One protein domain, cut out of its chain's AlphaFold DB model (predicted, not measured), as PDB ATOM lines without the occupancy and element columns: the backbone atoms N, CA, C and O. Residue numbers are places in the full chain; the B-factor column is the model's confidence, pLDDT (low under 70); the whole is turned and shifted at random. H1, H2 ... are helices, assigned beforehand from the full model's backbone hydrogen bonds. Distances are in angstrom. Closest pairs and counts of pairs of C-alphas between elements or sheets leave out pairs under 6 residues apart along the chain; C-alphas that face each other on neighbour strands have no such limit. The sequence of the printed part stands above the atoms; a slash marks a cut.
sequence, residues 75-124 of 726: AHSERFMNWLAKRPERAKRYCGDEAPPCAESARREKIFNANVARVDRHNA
ATOM      1  N   ALA A  75     128.526 169.641  60.312       72.50
ATOM      2  CA  ALA A  75     128.167 169.248  61.671       72.50
ATOM      3  C   ALA A  75     128.505 167.774  61.965       72.50
ATOM      4  O   ALA A  75     128.232 166.883  61.162       72.50
ATOM      5  N   HIS A  76     129.051 167.522  63.156       83.62
ATOM      6  CA  HIS A  76     129.451 166.188  63.599       83.62
ATOM      7  C   HIS A  76     128.285 165.217  63.798       83.62
ATOM      8  O   HIS A  76     127.179 165.595  64.192       83.62
ATOM      9  N   SER A  77     128.577 163.928  63.629       83.69
ATOM     10  CA  SER A  77     127.656 162.836  63.926       83.69
ATOM     11  C   SER A  77     127.310 162.756  65.414       83.69
ATOM     12  O   SER A  77     128.137 162.968  66.309       83.69
ATOM     13  N   GLU A  78     126.077 162.339  65.693       81.75
ATOM     14  CA  GLU A  78     125.581 162.171  67.059       81.75
ATOM     15  C   GLU A  78     126.414 161.149  67.862       81.75
ATOM     16  O   GLU A  78     126.625 161.319  69.061       81.75
ATOM     17  N   ARG A  79     126.957 160.106  67.208       84.44
ATOM     18  CA  ARG A  79     127.794 159.075  67.858       84.44
ATOM     19  C   ARG A  79     129.142 159.645  68.320       84.44
ATOM     20  O   ARG A  79     129.601 159.265  69.399       84.44
ATOM     21  N   PHE A  80     129.745 160.564  67.559       87.75
ATOM     22  CA  PHE A  80     130.956 161.282  67.969       87.75
ATOM     23  C   PHE A  80     130.648 162.316  69.057       87.75
ATOM     24  O   PHE A  80     131.302 162.311  70.100       87.75
ATOM     25  N   MET A  81     129.602 163.131  68.888       87.25
ATOM     26  CA  MET A  81     129.231 164.156  69.873       87.25
ATOM     27  C   MET A  81     128.825 163.554  71.228       87.25
ATOM     28  O   MET A  81     129.296 164.023  72.261       87.25
ATOM     29  N   ASN A  82     128.077 162.445  71.259       86.06
ATOM     30  CA  ASN A  82     127.748 161.720  72.498       86.06
ATOM     31  C   ASN A  82     128.963 161.040  73.169       86.06
ATOM     32  O   ASN A  82     128.921 160.722  74.364       86.06
ATOM     33  N   TRP A  83     130.050 160.795  72.429       90.06
ATOM     34  CA  TRP A  83     131.329 160.331  72.981       90.06
ATOM     35  C   TRP A  83     132.196 161.512  73.460       90.06
ATOM     36  O   TRP A  83     132.869 161.396  74.489       90.06
ATOM     37  N   LEU A  84     132.140 162.657  72.775       85.88
ATOM     38  CA  LEU A  84     132.902 163.866  73.095       85.88
ATOM     39  C   LEU A  84     132.314 164.639  74.287       85.88
ATOM     40  O   LEU A  84     133.065 165.085  75.150       85.88
ATOM     41  N   ALA A  85     130.985 164.710  74.411       82.12
ATOM     42  CA  ALA A  85     130.283 165.352  75.530       82.12
ATOM     43  C   ALA A  85     130.618 164.727  76.899       82.12
ATOM     44  O   ALA A  85     130.569 165.396  77.926       82.12
ATOM     45  N   LYS A  86     131.037 163.455  76.920       81.62
ATOM     46  CA  LYS A  86     131.524 162.754  78.124       81.62
ATOM     47  C   LYS A  86     132.969 163.125  78.499       81.62
ATOM     48  O   LYS A  86     133.524 162.536  79.423       81.62
ATOM     49  N   ARG A  87     133.613 164.016  77.733       82.69
ATOM     50  CA  ARG A  87     135.040 164.379  77.802       82.69
ATOM     51  C   ARG A  87     135.256 165.859  77.405       82.69
ATOM     52  O   ARG A  87     135.978 166.106  76.436       82.69
ATOM     53  N   PRO A  88     134.659 166.842  78.113       75.69
ATOM     54  CA  PRO A  88     134.690 168.264  77.729       75.69
ATOM     55  C   PRO A  88     136.106 168.807  77.471       75.69
ATOM     56  O   PRO A  88     136.328 169.480  76.463       75.69
ATOM     57  N   GLU A  89     137.092 168.391  78.273       79.94
ATOM     58  CA  GLU A  89     138.524 168.714  78.102       79.94
ATOM     59  C   GLU A  89     139.081 168.431  76.694       79.94
ATOM     60  O   GLU A  89     140.093 169.003  76.286       79.94
ATOM     61  N   ARG A  90     138.457 167.515  75.941       84.06
ATOM     62  CA  ARG A  90     138.863 167.169  74.575       84.06
ATOM     63  C   ARG A  90     138.245 168.059  73.516       84.06
ATOM     64  O   ARG A  90     138.944 168.377  72.564       84.06
ATOM     65  N   ALA A  91     137.003 168.511  73.695       80.25
ATOM     66  CA  ALA A  91     136.433 169.537  72.824       80.25
ATOM     67  C   ALA A  91     137.314 170.797  72.886       80.25
ATOM     68  O   ALA A  91     137.785 171.268  71.851       80.25
ATOM     69  N   LYS A  92     137.683 171.211  74.109       82.25
ATOM     70  CA  LYS A  92     138.633 172.305  74.343       82.25
ATOM     71  C   LYS A  92     140.033 172.045  73.768       82.25
ATOM     72  O   LYS A  92     140.691 172.963  73.291       82.25
ATOM     73  N   ARG A  93     140.500 170.792  73.754       84.50
ATOM     74  CA  ARG A  93     141.785 170.426  73.125       84.50
ATOM     75  C   ARG A  93     141.755 170.466  71.594       84.50
ATOM     76  O   ARG A  93     142.804 170.689  71.002       84.50
ATOM     77  N   TYR A  94     140.611 170.214  70.957       87.00
ATOM     78  CA  TYR A  94     140.504 170.224  69.493       87.00
ATOM     79  C   TYR A  94     140.263 171.631  68.937       87.00
ATOM     80  O   TYR A  94     140.842 171.964  67.908       87.00
ATOM     81  N   CYS A  95     139.425 172.436  69.603       83.19
ATOM     82  CA  CYS A  95     138.922 173.713  69.077       83.19
ATOM     83  C   CYS A  95     139.217 174.934  69.978       83.19
ATOM     84  O   CYS A  95     138.759 176.037  69.698       83.19
ATOM     85  N   GLY A  96     139.988 174.778  71.061       83.56
ATOM     86  CA  GLY A  96     140.274 175.876  71.990       83.56
ATOM     87  C   GLY A  96     139.036 176.289  72.788       83.56
ATOM     88  O   GLY A  96     138.348 175.446  73.355       83.56
ATOM     89  N   ASP A  97     138.754 177.588  72.859       78.31
ATOM     90  CA  ASP A  97     137.525 178.107  73.476       78.31
ATOM     91  C   ASP A  97     136.305 178.076  72.529       78.31
ATOM     92  O   ASP A  97     135.192 178.396  72.950       78.31
ATOM     93  N   GLU A  98     136.480 177.652  71.272       74.81
ATOM     94  CA  GLU A  98     135.386 177.456  70.317       74.81
ATOM     95  C   GLU A  98     134.731 176.073  70.477       74.81
ATOM     96  O   GLU A  98     135.369 175.079  70.836       74.81
ATOM     97  N   ALA A  99     133.432 175.989  70.186       74.88
ATOM     98  CA  ALA A  99     132.709 174.721  70.178       74.88
ATOM     99  C   ALA A  99     132.912 173.982  68.837       74.88
ATOM    100  O   ALA A  99     132.842 174.621  67.787       74.88
ATOM    101  N   PRO A 100     133.088 172.644  68.831       81.75
ATOM    102  CA  PRO A 100     133.053 171.850  67.603       81.75
ATOM    103  C   PRO A 100     131.760 172.092  66.792       81.75
ATOM    104  O   PRO A 100     130.688 172.173  67.400       81.75
ATOM    105  N   PRO A 101     131.815 172.136  65.445       80.25
ATOM    106  CA  PRO A 101     132.903 171.624  64.611       80.25
ATOM    107  C   PRO A 101     134.022 172.625  64.280       80.25
ATOM    108  O   PRO A 101     133.781 173.731  63.812       80.25
ATOM    109  N   CYS A 102     135.267 172.161  64.411       82.94
ATOM    110  CA  CYS A 102     136.471 172.784  63.864       82.94
ATOM    111  C   CYS A 102     137.283 171.750  63.051       82.94
ATOM    112  O   CYS A 102     136.975 170.553  63.046       82.94
ATOM    113  N   ALA A 103     138.342 172.184  62.358       81.69
ATOM    114  CA  ALA A 103     139.107 171.317  61.452       81.69
ATOM    115  C   ALA A 103     139.699 170.065  62.140       81.69
ATOM    116  O   ALA A 103     139.568 168.950  61.627       81.69
ATOM    117  N   GLU A 104     140.295 170.213  63.331       83.50
ATOM    118  CA  GLU A 104     140.851 169.072  64.075       83.50
ATOM    119  C   GLU A 104     139.745 168.173  64.646       83.50
ATOM    120  O   GLU A 104     139.890 166.953  64.603       83.50
ATOM    121  N   SER A 105     138.603 168.704  65.109       86.00
ATOM    122  CA  SER A 105     137.515 167.840  65.599       86.00
ATOM    123  C   SER A 105     136.891 167.002  64.476       86.00
ATOM    124  O   SER A 105     136.563 165.839  64.704       86.00
ATOM    125  N   ALA A 106     136.827 167.515  63.240       84.75
ATOM    126  CA  ALA A 106     136.412 166.738  62.067       84.75
ATOM    127  C   ALA A 106     137.434 165.668  61.655       84.75
ATOM    128  O   ALA A 106     137.058 164.569  61.242       84.75
ATOM    129  N   ARG A 107     138.733 165.940  61.814       84.56
ATOM    130  CA  ARG A 107     139.777 164.918  61.654       84.56
ATOM    131  C   ARG A 107     139.639 163.815  62.710       84.56
ATOM    132  O   ARG A 107     139.658 162.634  62.364       84.56
ATOM    133  N   ARG A 108     139.437 164.194  63.978       91.25
ATOM    134  CA  ARG A 108     139.208 163.274  65.109       91.25
ATOM    135  C   ARG A 108     137.950 162.431  64.916       91.25
ATOM    136  O   ARG A 108     137.971 161.248  65.241       91.25
ATOM    137  N   GLU A 109     136.893 162.992  64.330       90.75
ATOM    138  CA  GLU A 109     135.678 162.250  63.987       90.75
ATOM    139  C   GLU A 109     135.912 161.177  62.911       90.75
ATOM    140  O   GLU A 109     135.437 160.050  63.057       90.75
ATOM    141  N   LYS A 110     136.662 161.484  61.843       88.12
ATOM    142  CA  LYS A 110     136.978 160.497  60.792       88.12
ATOM    143  C   LYS A 110     137.725 159.289  61.374       88.12
ATOM    144  O   LYS A 110     137.355 158.146  61.106       88.12
ATOM    145  N   ILE A 111     138.706 159.548  62.240       89.56
ATOM    146  CA  ILE A 111     139.460 158.521  62.977       89.56
ATOM    147  C   ILE A 111     138.536 157.733  63.923       89.56
ATOM    148  O   ILE A 111     138.541 156.500  63.917       89.56
ATOM    149  N   PHE A 112     137.687 158.437  64.679       91.25
ATOM    150  CA  PHE A 112     136.690 157.841  65.568       91.25
ATOM    151  C   PHE A 112     135.768 156.866  64.839       91.25
ATOM    152  O   PHE A 112     135.630 155.724  65.273       91.25
ATOM    153  N   ASN A 113     135.192 157.269  63.707       87.88
ATOM    154  CA  ASN A 113     134.283 156.428  62.934       87.88
ATOM    155  C   ASN A 113     134.990 155.198  62.333       87.88
ATOM    156  O   ASN A 113     134.417 154.105  62.346       87.88
ATOM    157  N   ALA A 114     136.252 155.318  61.904       86.44
ATOM    158  CA  ALA A 114     137.051 154.180  61.438       86.44
ATOM    159  C   ALA A 114     137.342 153.161  62.562       86.44
ATOM    160  O   ALA A 114     137.119 151.956  62.393       86.44
ATOM    161  N   ASN A 115     137.769 153.634  63.738       85.81
ATOM    162  CA  ASN A 115     138.017 152.788  64.910       85.81
ATOM    163  C   ASN A 115     136.735 152.142  65.449       85.81
ATOM    164  O   ASN A 115     136.723 150.959  65.789       85.81
ATOM    165  N   VAL A 116     135.635 152.892  65.476       87.19
ATOM    166  CA  VAL A 116     134.296 152.389  65.797       87.19
ATOM    167  C   VAL A 116     133.896 151.261  64.844       87.19
ATOM    168  O   VAL A 116     133.491 150.195  65.306       87.19
ATOM    169  N   ALA A 117     134.088 151.429  63.534       86.12
ATOM    170  CA  ALA A 117     133.800 150.380  62.561       86.12
ATOM    171  C   ALA A 117     134.705 149.141  62.742       86.12
ATOM    172  O   ALA A 117     134.243 148.016  62.552       86.12
ATOM    173  N   ARG A 118     135.969 149.308  63.164       84.12
ATOM    174  CA  ARG A 118     136.870 148.194  63.532       84.12
ATOM    175  C   ARG A 118     136.357 147.428  64.760       84.12
ATOM    176  O   ARG A 118     136.323 146.198  64.729       84.12
ATOM    177  N   VAL A 119     135.910 148.138  65.800       84.44
ATOM    178  CA  VAL A 119     135.288 147.560  67.009       84.44
ATOM    179  C   VAL A 119     134.006 146.800  66.662       84.44
ATOM    180  O   VAL A 119     133.852 145.645  67.062       84.44
ATOM    181  N   ASP A 120     133.114 147.410  65.880       85.88
ATOM    182  CA  ASP A 120     131.832 146.811  65.507       85.88
ATOM    183  C   ASP A 120     132.043 145.565  64.607       85.88
ATOM    184  O   ASP A 120     131.421 144.527  64.848       85.88
ATOM    185  N   ARG A 121     133.008 145.582  63.665       83.94
ATOM    186  CA  ARG A 121     133.407 144.396  62.866       83.94
ATOM    187  C   ARG A 121     134.002 143.265  63.713       83.94
ATOM    188  O   ARG A 121     133.654 142.104  63.499       83.94
ATOM    189  N   HIS A 122     134.877 143.572  64.675       84.44
ATOM    190  CA  HIS A 122     135.433 142.569  65.596       84.44
ATOM    191  C   HIS A 122     134.317 141.924  66.437       84.44
ATOM    192  O   HIS A 122     134.200 140.700  66.508       84.44
ATOM    193  N   ASN A 123     133.432 142.747  67.002       85.69
ATOM    194  CA  ASN A 123     132.312 142.309  67.835       85.69
ATOM    195  C   ASN A 123     131.233 141.516  67.075       85.69
ATOM    196  O   ASN A 123     130.481 140.772  67.710       85.69
ATOM    197  N   ALA A 124     131.153 141.654  65.749       83.38
ATOM    198  CA  ALA A 124     130.304 140.830  64.888       83.38
ATOM    199  C   ALA A 124     130.894 139.427  64.640       83.38
ATOM    200  O   ALA A 124     130.145 138.454  64.591       83.38
TER     201      ALA A 124
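This is residues 75 to 124 of the 726 residues of a protein of Ostreococcus tauri (UniProt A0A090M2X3). Two short helices, H1 and H2, cluster near the first half of one long helix, H3, and the far end of H3, residues 117 to 124, sticks out from this small body as a straight arm. H2 stands at the beginning of H3 and makes a steep corner with it, while H1 lies crosswise near residues 109 to 113 of H3. The printed part has 50 residues with three named helices, in the order H1, H2, H3, and no named strand; the class is all helix. It is only just compact, close to loose, with a radius of gyration of the C-alphas of 11.5 A. The C-alphas span 39 by 19 by 16 A, an outline only just elongated, and the arm of H3 makes much of the length.

H1, residues 78 to 84, and H2, residues 88 to 95, are close but not clearly touching; their closest C-alphas are those of Leu 84 and Ala 91, 6.7 A apart. Their lines are about perpendicular, at 74 degrees. H1 and H3, residues 103 to 124, only just touch, with 3 pairs of C-alphas within 8 A. The closest of these are the C-alphas of Phe 80 and Glu 109, 6.3 A apart, and H3 touches H1 with residues 109 to 113 alone. H1 and H3 are also about perpendicular, at 74 degrees. H2 and H3 touch, with 6 pairs of C-alphas within 8 A; the closest are those of Tyr 94 and Ser 105, 5.5 A apart. H3 touches H2 with residues 103 to 105 alone. H2 and H3 run opposite ways at a steep tilt of 55 degrees, with centres 17.6 A apart. In H1, H2 and H3 every pair of O i and N i+4 is within hydrogen-bond range.

H1 begins at C-alpha 78, at (125.581, 162.171, 67.059), and measures 9.6 A from first to last C-alpha. A tight link of 3 residues leads to H2, which begins at C-alpha 88, at (134.690, 168.264, 77.729), and measures 11.1 A. A short link of 7 residues follows. H3 measures 31.9 A, from C-alpha 103 at (139.107, 171.317, 61.452) to C-alpha 124 at (130.304, 140.830, 64.888).

The two C-alphas farthest apart are those of Asp 97 and Ala 124, at 38.9 A. Residues 117 to 124, which belong to H3, stand free; the body without them has 42 residues, spans 27 by 20 by 16 A and has a radius of gyration of 9.3 A. The printed part has no cut, and neither of its links is long. The mean pLDDT of the printed part is 84.0, and no printed residue is under 70.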